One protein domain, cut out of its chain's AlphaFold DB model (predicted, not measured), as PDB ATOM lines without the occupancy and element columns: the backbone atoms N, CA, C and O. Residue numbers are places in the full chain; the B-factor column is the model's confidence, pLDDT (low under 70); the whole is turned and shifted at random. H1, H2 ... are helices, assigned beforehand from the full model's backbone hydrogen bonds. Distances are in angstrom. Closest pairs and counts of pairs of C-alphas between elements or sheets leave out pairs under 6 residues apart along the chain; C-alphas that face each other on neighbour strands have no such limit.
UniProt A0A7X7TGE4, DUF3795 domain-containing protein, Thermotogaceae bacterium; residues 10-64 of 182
ATOM      1  N   ASN A  10       9.427  -6.454   4.775       88.75
ATOM      2  CA  ASN A  10       9.726  -5.064   4.460       88.75
ATOM      3  C   ASN A  10      11.201  -4.749   4.753       88.75
ATOM      4  O   ASN A  10      11.624  -4.656   5.900       88.75
ATOM      5  N   CYS A  11      12.001  -4.554   3.707       85.38
ATOM      6  CA  CYS A  11      13.411  -4.197   3.839       85.38
ATOM      7  C   CYS A  11      13.610  -2.816   4.483       85.38
ATOM      8  O   CYS A  11      14.646  -2.597   5.095       85.38
ATOM      9  N   HIS A  12      12.638  -1.899   4.400       83.88
ATOM     10  CA  HIS A  12      12.778  -0.565   5.000       83.88
ATOM     11  C   HIS A  12      12.786  -0.576   6.524       83.88
ATOM     12  O   HIS A  12      13.361   0.325   7.122       83.88
ATOM     13  N   THR A  13      12.159  -1.573   7.145       85.31
ATOM     14  CA  THR A  13      12.135  -1.738   8.603       85.31
ATOM     15  C   THR A  13      13.197  -2.726   9.084       85.31
ATOM     16  O   THR A  13      13.291  -2.984  10.278       85.31
ATOM     17  N   CYS A  14      14.004  -3.290   8.177       86.62
ATOM     18  CA  CYS A  14      15.011  -4.289   8.508       86.62
ATOM     19  C   CYS A  14      16.327  -3.619   8.955       86.62
ATOM     20  O   CYS A  14      16.975  -2.966   8.129       86.62
ATOM     21  N   PRO A  15      16.795  -3.852  10.197       86.94
ATOM     22  CA  PRO A  15      18.036  -3.254  10.692       86.94
ATOM     23  C   PRO A  15      19.281  -3.681   9.903       86.94
ATOM     24  O   PRO A  15      20.174  -2.871   9.682       86.94
ATOM     25  N   ILE A  16      19.340  -4.930   9.409       87.81
ATOM     26  CA  ILE A  16      20.469  -5.395   8.576       87.81
ATOM     27  C   ILE A  16      20.538  -4.593   7.279       87.81
ATOM     28  O   ILE A  16      21.621  -4.201   6.848       87.81
ATOM     29  N   TYR A  17      19.387  -4.380   6.639       89.88
ATOM     30  CA  TYR A  17      19.326  -3.648   5.382       89.88
ATOM     31  C   TYR A  17      19.779  -2.202   5.581       89.88
ATOM     32  O   TYR A  17      20.654  -1.741   4.854       89.88
ATOM     33  N   GLN A  18      19.256  -1.525   6.608       90.50
ATOM     34  CA  GLN A  18      19.648  -0.156   6.952       90.50
ATOM     35  C   GLN A  18      21.153  -0.055   7.237       90.50
ATOM     36  O   GLN A  18      21.850   0.703   6.569       90.50
ATOM     37  N   ALA A  19      21.688  -0.914   8.113       89.88
ATOM     38  CA  ALA A  19      23.114  -0.929   8.441       89.88
ATOM     39  C   ALA A  19      24.014  -1.274   7.237       89.88
ATOM     40  O   ALA A  19      25.179  -0.877   7.193       89.88
ATOM     41  N   THR A  20      23.495  -2.021   6.255       89.69
ATOM     42  CA  THR A  20      24.213  -2.318   5.008       89.69
ATOM     43  C   THR A  20      24.208  -1.124   4.054       89.69
ATOM     44  O   THR A  20      25.237  -0.838   3.449       89.69
ATOM     45  N   VAL A  21      23.074  -0.434   3.905       89.50
ATOM     46  CA  VAL A  21      22.937   0.738   3.022       89.50
ATOM     47  C   VAL A  21      23.716   1.940   3.557       89.50
ATOM     48  O   VAL A  21      24.314   2.669   2.775       89.50
ATOM     49  N   GLU A  22      23.748   2.116   4.876       90.50
ATOM     50  CA  GLU A  22      24.489   3.190   5.554       90.50
ATOM     51  C   GLU A  22      25.979   2.859   5.766       90.50
ATOM     52  O   GLU A  22      26.705   3.657   6.349       90.50
ATOM     53  N   ASP A  23      26.428   1.680   5.317       90.38
ATOM     54  CA  ASP A  23      27.779   1.136   5.498       90.38
ATOM     55  C   ASP A  23      28.312   1.243   6.936       90.38
ATOM     56  O   ASP A  23      29.425   1.694   7.197       90.38
ATOM     57  N   LYS A  24      27.516   0.778   7.903       90.75
ATOM     58  CA  LYS A  24      27.866   0.803   9.328       90.75
ATOM     59  C   LYS A  24      28.370  -0.566   9.797       90.75
ATOM     60  O   LYS A  24      27.575  -1.437  10.164       90.75
ATOM     61  N   PRO A  25      29.689  -0.844   9.759       90.19
ATOM     62  CA  PRO A  25      30.238  -2.144  10.157       90.19
ATOM     63  C   PRO A  25      30.017  -2.464  11.642       90.19
ATOM     64  O   PRO A  25      29.774  -3.620  11.988       90.19
ATOM     65  N   GLU A  26      30.039  -1.455  12.514       92.50
ATOM     66  CA  GLU A  26      29.841  -1.634  13.958       92.50
ATOM     67  C   GLU A  26      28.415  -2.085  14.297       92.50
ATOM     68  O   GLU A  26      28.225  -3.016  15.085       92.50
ATOM     69  N   GLU A  27      27.410  -1.491  13.645       91.69
ATOM     70  CA  GLU A  27      26.010  -1.899  13.795       91.69
ATOM     71  C   GLU A  27      25.796  -3.330  13.289       91.69
ATOM     72  O   GLU A  27      25.171  -4.136  13.977       91.69
ATOM     73  N   ARG A  28      26.404  -3.709  12.154       91.44
ATOM     74  CA  ARG A  28      26.377  -5.097  11.652       91.44
ATOM     75  C   ARG A  28      27.005  -6.086  12.637       91.44
ATOM     76  O   ARG A  28      26.482  -7.184  12.827       91.44
ATOM     77  N   ALA A  29      28.098  -5.708  13.303       91.88
ATOM     78  CA  ALA A  29      28.739  -6.537  14.325       91.88
ATOM     79  C   ALA A  29      27.909  -6.645  15.617       91.88
ATOM     80  O   ALA A  29      27.921  -7.684  16.282       91.88
ATOM     81  N   LYS A  30      27.177  -5.590  15.989       93.19
ATOM     82  CA  LYS A  30      26.213  -5.630  17.096       93.19
ATOM     83  C   LYS A  30      25.029  -6.541  16.758       93.19
ATOM     84  O   LYS A  30      24.757  -7.462  17.525       93.19
ATOM     85  N   LEU A  31      24.430  -6.368  15.579       91.38
ATOM     86  CA  LEU A  31      23.331  -7.203  15.094       91.38
ATOM     87  C   LEU A  31      23.730  -8.680  15.028       91.38
ATOM     88  O   LEU A  31      22.969  -9.516  15.494       91.38
ATOM     89  N   ALA A  32      24.929  -9.019  14.533       90.69
ATOM     90  CA  ALA A  32      25.425 -10.402  14.550       90.69
ATOM     91  C   ALA A  32      25.402 -11.008  15.962       90.69
ATOM     92  O   ALA A  32      24.925 -12.123  16.155       90.69
ATOM     93  N   ARG A  33      25.895 -10.271  16.968       91.50
ATOM     94  CA  ARG A  33      25.934 -10.743  18.361       91.50
ATOM     95  C   ARG A  33      24.535 -10.946  18.939       91.50
ATOM     96  O   ARG A  33      24.288 -11.966  19.580       91.50
ATOM     97  N   GLU A  34      23.632 -10.000  18.704       90.88
ATOM     98  CA  GLU A  34      22.245 -10.075  19.170       90.88
ATOM     99  C   GLU A  34      21.494 -11.236  18.509       90.88
ATOM    100  O   GLU A  34      20.872 -12.041  19.199       90.88
ATOM    101  N   TRP A  35      21.627 -11.392  17.190       89.50
ATOM    102  CA  TRP A  35      20.973 -12.462  16.436       89.50
ATOM    103  C   TRP A  35      21.480 -13.847  16.840       89.50
ATOM    104  O   TRP A  35      20.681 -14.765  17.031       89.50
ATOM    105  N   ASN A  36      22.794 -13.984  17.040       89.44
ATOM    106  CA  ASN A  36      23.405 -15.226  17.510       89.44
ATOM    107  C   ASN A  36      22.875 -15.627  18.887       89.44
ATOM    108  O   ASN A  36      22.595 -16.803  19.115       89.44
ATOM    109  N   LYS A  37      22.681 -14.654  19.786       90.94
ATOM    110  CA  LYS A  37      22.122 -14.893  21.121       90.94
ATOM    111  C   LYS A  37      20.648 -15.302  21.061       90.94
ATOM    112  O   LYS A  37      20.263 -16.248  21.739       90.94
ATOM    113  N   THR A  38      19.837 -14.610  20.261       87.44
ATOM    114  CA  THR A  38      18.383 -14.838  20.192       87.44
ATOM    115  C   THR A  38      18.025 -16.114  19.432       87.44
ATOM    116  O   THR A  38      17.133 -16.847  19.847       87.44
ATOM    117  N   HIS A  39      18.726 -16.404  18.336       80.88
ATOM    118  CA  HIS A  39      18.388 -17.503  17.426       80.88
ATOM    119  C   HIS A  39      19.341 -18.699  17.522       80.88
ATOM    120  O   HIS A  39      19.212 -19.627  16.731       80.88
ATOM    121  N   GLN A  40      20.296 -18.683  18.460       84.44
ATOM    122  CA  GLN A  40      21.298 -19.746  18.646       84.44
ATOM    123  C   GLN A  40      22.073 -20.055  17.351       84.44
ATOM    124  O   GLN A  40      22.324 -21.203  16.992       84.44
ATOM    125  N   THR A  41      22.439 -18.995  16.632       82.25
ATOM    126  CA  THR A  41      23.158 -19.047  15.351       82.25
ATOM    127  C   THR A  41      24.600 -18.553  15.508       82.25
ATOM    128  O   THR A  41      25.002 -18.093  16.577       82.25
ATOM    129  N   THR A  42      25.417 -18.692  14.458       86.25
ATOM    130  CA  THR A  42      26.848 -18.320  14.459       86.25
ATOM    131  C   THR A  42      27.209 -17.378  13.306       86.25
ATOM    132  O   THR A  42      28.217 -17.543  12.619       86.25
ATOM    133  N   TYR A  43      26.388 -16.350  13.092       85.19
ATOM    134  CA  TYR A  43      26.641 -15.304  12.108       85.19
ATOM    135  C   TYR A  43      27.886 -14.484  12.445       85.19
ATOM    136  O   TYR A  43      28.056 -13.983  13.560       85.19
ATOM    137  N   LYS A  44      28.737 -14.278  11.439       88.06
ATOM    138  CA  LYS A  44      29.807 -13.273  11.464       88.06
ATOM    139  C   LYS A  44      29.264 -11.914  11.026       88.06
ATOM    140  O   LYS A  44      28.355 -11.846  10.205       88.06
ATOM    141  N   ALA A  45      29.895 -10.825  11.467       85.88
ATOM    142  CA  ALA A  45      29.551  -9.473  11.009       85.88
ATOM    143  C   ALA A  45      29.600  -9.337   9.472       85.88
ATOM    144  O   ALA A  45      28.746  -8.689   8.876       85.88
ATOM    145  N   SER A  46      30.542 -10.028   8.818       85.31
ATOM    146  CA  SER A  46      30.657 -10.079   7.355       85.31
ATOM    147  C   SER A  46      29.493 -10.795   6.659       85.31
ATOM    148  O   SER A  46      29.291 -10.596   5.466       85.31
ATOM    149  N   GLN A  47      28.735 -11.630   7.376       84.81
ATOM    150  CA  GLN A  47      27.536 -12.313   6.873       84.81
ATOM    151  C   GLN A  47      26.254 -11.503   7.133       84.81
ATOM    152  O   GLN A  47      25.223 -11.786   6.530       84.81
ATOM    153  N   MET A  48      26.320 -10.459   7.967       85.62
ATOM    154  CA  MET A  48      25.223  -9.515   8.228       85.62
ATOM    155  C   MET A  48      25.166  -8.412   7.163       85.62
ATOM    156  O   MET A  48      25.029  -7.231   7.473       85.62
ATOM    157  N   ILE A  49      25.317  -8.798   5.898       88.19
ATOM    158  CA  ILE A  49      25.250  -7.907   4.741       88.19
ATOM    159  C   ILE A  49      24.046  -8.344   3.914       88.19
ATOM    160  O   ILE A  49      23.985  -9.480   3.453       88.19
ATOM    161  N   CYS A  50      23.074  -7.451   3.740       89.19
ATOM    162  CA  CYS A  50      21.874  -7.736   2.959       89.19
ATOM    163  C   CYS A  50      21.385  -6.471   2.256       89.19
ATOM    164  O   CYS A  50      21.025  -5.496   2.907       89.19
ATOM    165  N   LEU A  51      21.298  -6.516   0.924       85.19
ATOM    166  CA  LEU A  51      20.674  -5.473   0.096       85.19
ATOM    167  C   LEU A  51      19.268  -5.884  -0.385       85.19
ATOM    168  O   LEU A  51      18.711  -5.323  -1.327       85.19
ATOM    169  N   GLY A  52      18.675  -6.878   0.279       86.69
ATOM    170  CA  GLY A  52      17.358  -7.422  -0.032       86.69
ATOM    171  C   GLY A  52      17.405  -8.581  -1.030       86.69
ATOM    172  O   GLY A  52      18.299  -8.692  -1.866       86.69
ATOM    173  N   CYS A  53      16.396  -9.451  -0.966       86.69
ATOM    174  CA  CYS A  53      16.326 -10.694  -1.753       86.69
ATOM    175  C   CYS A  53      16.284 -10.504  -3.283       86.69
ATOM    176  O   CYS A  53      16.554 -11.452  -4.022       86.69
ATOM    177  N   LYS A  54      15.948  -9.292  -3.744       85.06
ATOM    178  CA  LYS A  54      15.895  -8.889  -5.159       85.06
ATOM    179  C   LYS A  54      17.214  -8.326  -5.687       85.06
ATOM    180  O   LYS A  54      17.325  -8.074  -6.880       85.06
ATOM    181  N   SER A  55      18.169  -8.058  -4.801       85.56
ATOM    182  CA  SER A  55      19.478  -7.522  -5.165       85.56
ATOM    183  C   SER A  55      20.452  -8.638  -5.550       85.56
ATOM    184  O   SER A  55      20.160  -9.828  -5.416       85.56
ATOM    185  N   ASN A  56      21.647  -8.236  -5.981       81.38
ATOM    186  CA  ASN A  56      22.788  -9.124  -6.199       81.38
ATOM    187  C   ASN A  56      23.493  -9.558  -4.897       81.38
ATOM    188  O   ASN A  56      24.393 -10.391  -4.956       81.38
ATOM    189  N   ARG A  57      23.116  -9.004  -3.737       83.06
ATOM    190  CA  ARG A  57      23.669  -9.357  -2.421       83.06
ATOM    191  C   ARG A  57      22.540  -9.655  -1.433       83.06
ATOM    192  O   ARG A  57      22.262  -8.838  -0.545       83.06
ATOM    193  N   PRO A  58      21.834 -10.783  -1.608       84.62
ATOM    194  CA  PRO A  58      20.808 -11.186  -0.667       84.62
ATOM    195  C   PRO A  58      21.449 -11.668   0.648       84.62
ATOM    196  O   PRO A  58      22.652 -11.915   0.716       84.62
ATOM    197  N   PHE A  59      20.650 -11.789   1.709       84.75
ATOM    198  CA  PHE A  59      21.133 -12.321   2.986       84.75
ATOM    199  C   PHE A  59      21.628 -13.763   2.822       84.75
ATOM    200  O   PHE A  59      21.073 -14.486   1.997       84.75
ATOM    201  N   ALA A  60      22.588 -14.198   3.645       79.81
ATOM    202  CA  ALA A  60      23.272 -15.492   3.516       79.81
ATOM    203  C   ALA A  60      22.338 -16.715   3.385       79.81
ATOM    204  O   ALA A  60      22.686 -17.682   2.725       79.81
ATOM    205  N   TYR A  61      21.137 -16.664   3.966       76.62
ATOM    206  CA  TYR A  61      20.146 -17.751   3.908       76.62
ATOM    207  C   TYR A  61      19.192 -17.683   2.707       76.62
ATOM    208  O   TYR A  61      18.266 -18.480   2.588       76.62
ATOM    209  N   SER A  62      19.364 -16.711   1.815       81.62
ATOM    210  CA  SER A  62      18.429 -16.510   0.704       81.62
ATOM    211  C   SER A  62      18.643 -17.492  -0.448       81.62
ATOM    212  O   SER A  62      17.775 -17.576  -1.316       81.62
ATOM    213  N   ASP A  63      19.770 -18.203  -0.479       78.62
ATOM    214  CA  ASP A  63      20.103 -19.130  -1.566       78.62
ATOM    215  C   ASP A  63      19.292 -20.430  -1.497       78.62
ATOM    216  O   ASP A  63      18.945 -20.983  -2.533       78.62
ATOM    217  N   GLU A  64      18.887 -20.854  -0.299       84.25
ATOM    218  CA  GLU A  64      18.052 -22.045  -0.070       84.25
ATOM    219  C   GLU A  64      16.549 -21.708   0.020       84.25
ATOM    220  O   GLU A  64      15.716 -22.539   0.378       84.25
TER     221      GLU A  64
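What this domain is: This is residues 10 to 64 of the 182 residues of the protein "DUF3795 domain-containing protein" of Thermotogaceae bacterium (UniProt A0A7X7TGE4). The longer helix, H2, and the short H1 form a small helical hairpin, with H1 beside only the first part of H2, residues 25 to 31. From the far end of H2 a long loop stretch folds back, passing H2 near residue 45 and H1 near residues 49 and 50, then turns through residues 51 to 58 and runs on to residue 64. The printed part has 55 residues, with two named helices in the order H1, H2 and no named strand; the class is all helix, though only 22 residues are in named elements. The whole is compact, with a radius of gyration of the C-alphas of 10.6 A, and rounded, spanning 27 by 27 by 19 A.

Where its parts are: Find C-alpha 25 at (30.238, -2.144, 10.157); from there H2, residues 25 to 39, runs 20.7 A to C-alpha 39 at (18.388, -17.503, 17.426). Go back to C-alpha 15 at (18.036, -3.254, 10.692), where H1, residues 15 to 21, begins; it measures 9.9 A.

How they stand to each other: Look first at residues 25 to 31 of H2, which alone touch H1; the closest C-alphas, those of Ala 19 and Glu 27, are 6.2 A apart. The two helices run opposite ways at a shallow tilt of 25 degrees, a helical hairpin with centres 12.0 A apart. In both H1 and H2 every O i to N i+4 pair is within hydrogen-bond range.

The domain as a whole: The two C-alphas farthest apart are those of Lys 37 and Asn 56, at 27.9 A. The link from H1 to H2 is tight, with 3 residues, while residues 40 to 64 hold no named element. The printed part has no cut. In the B-factor column you will find a mean pLDDT of the printed part of 87.1, and no printed residue is under 70.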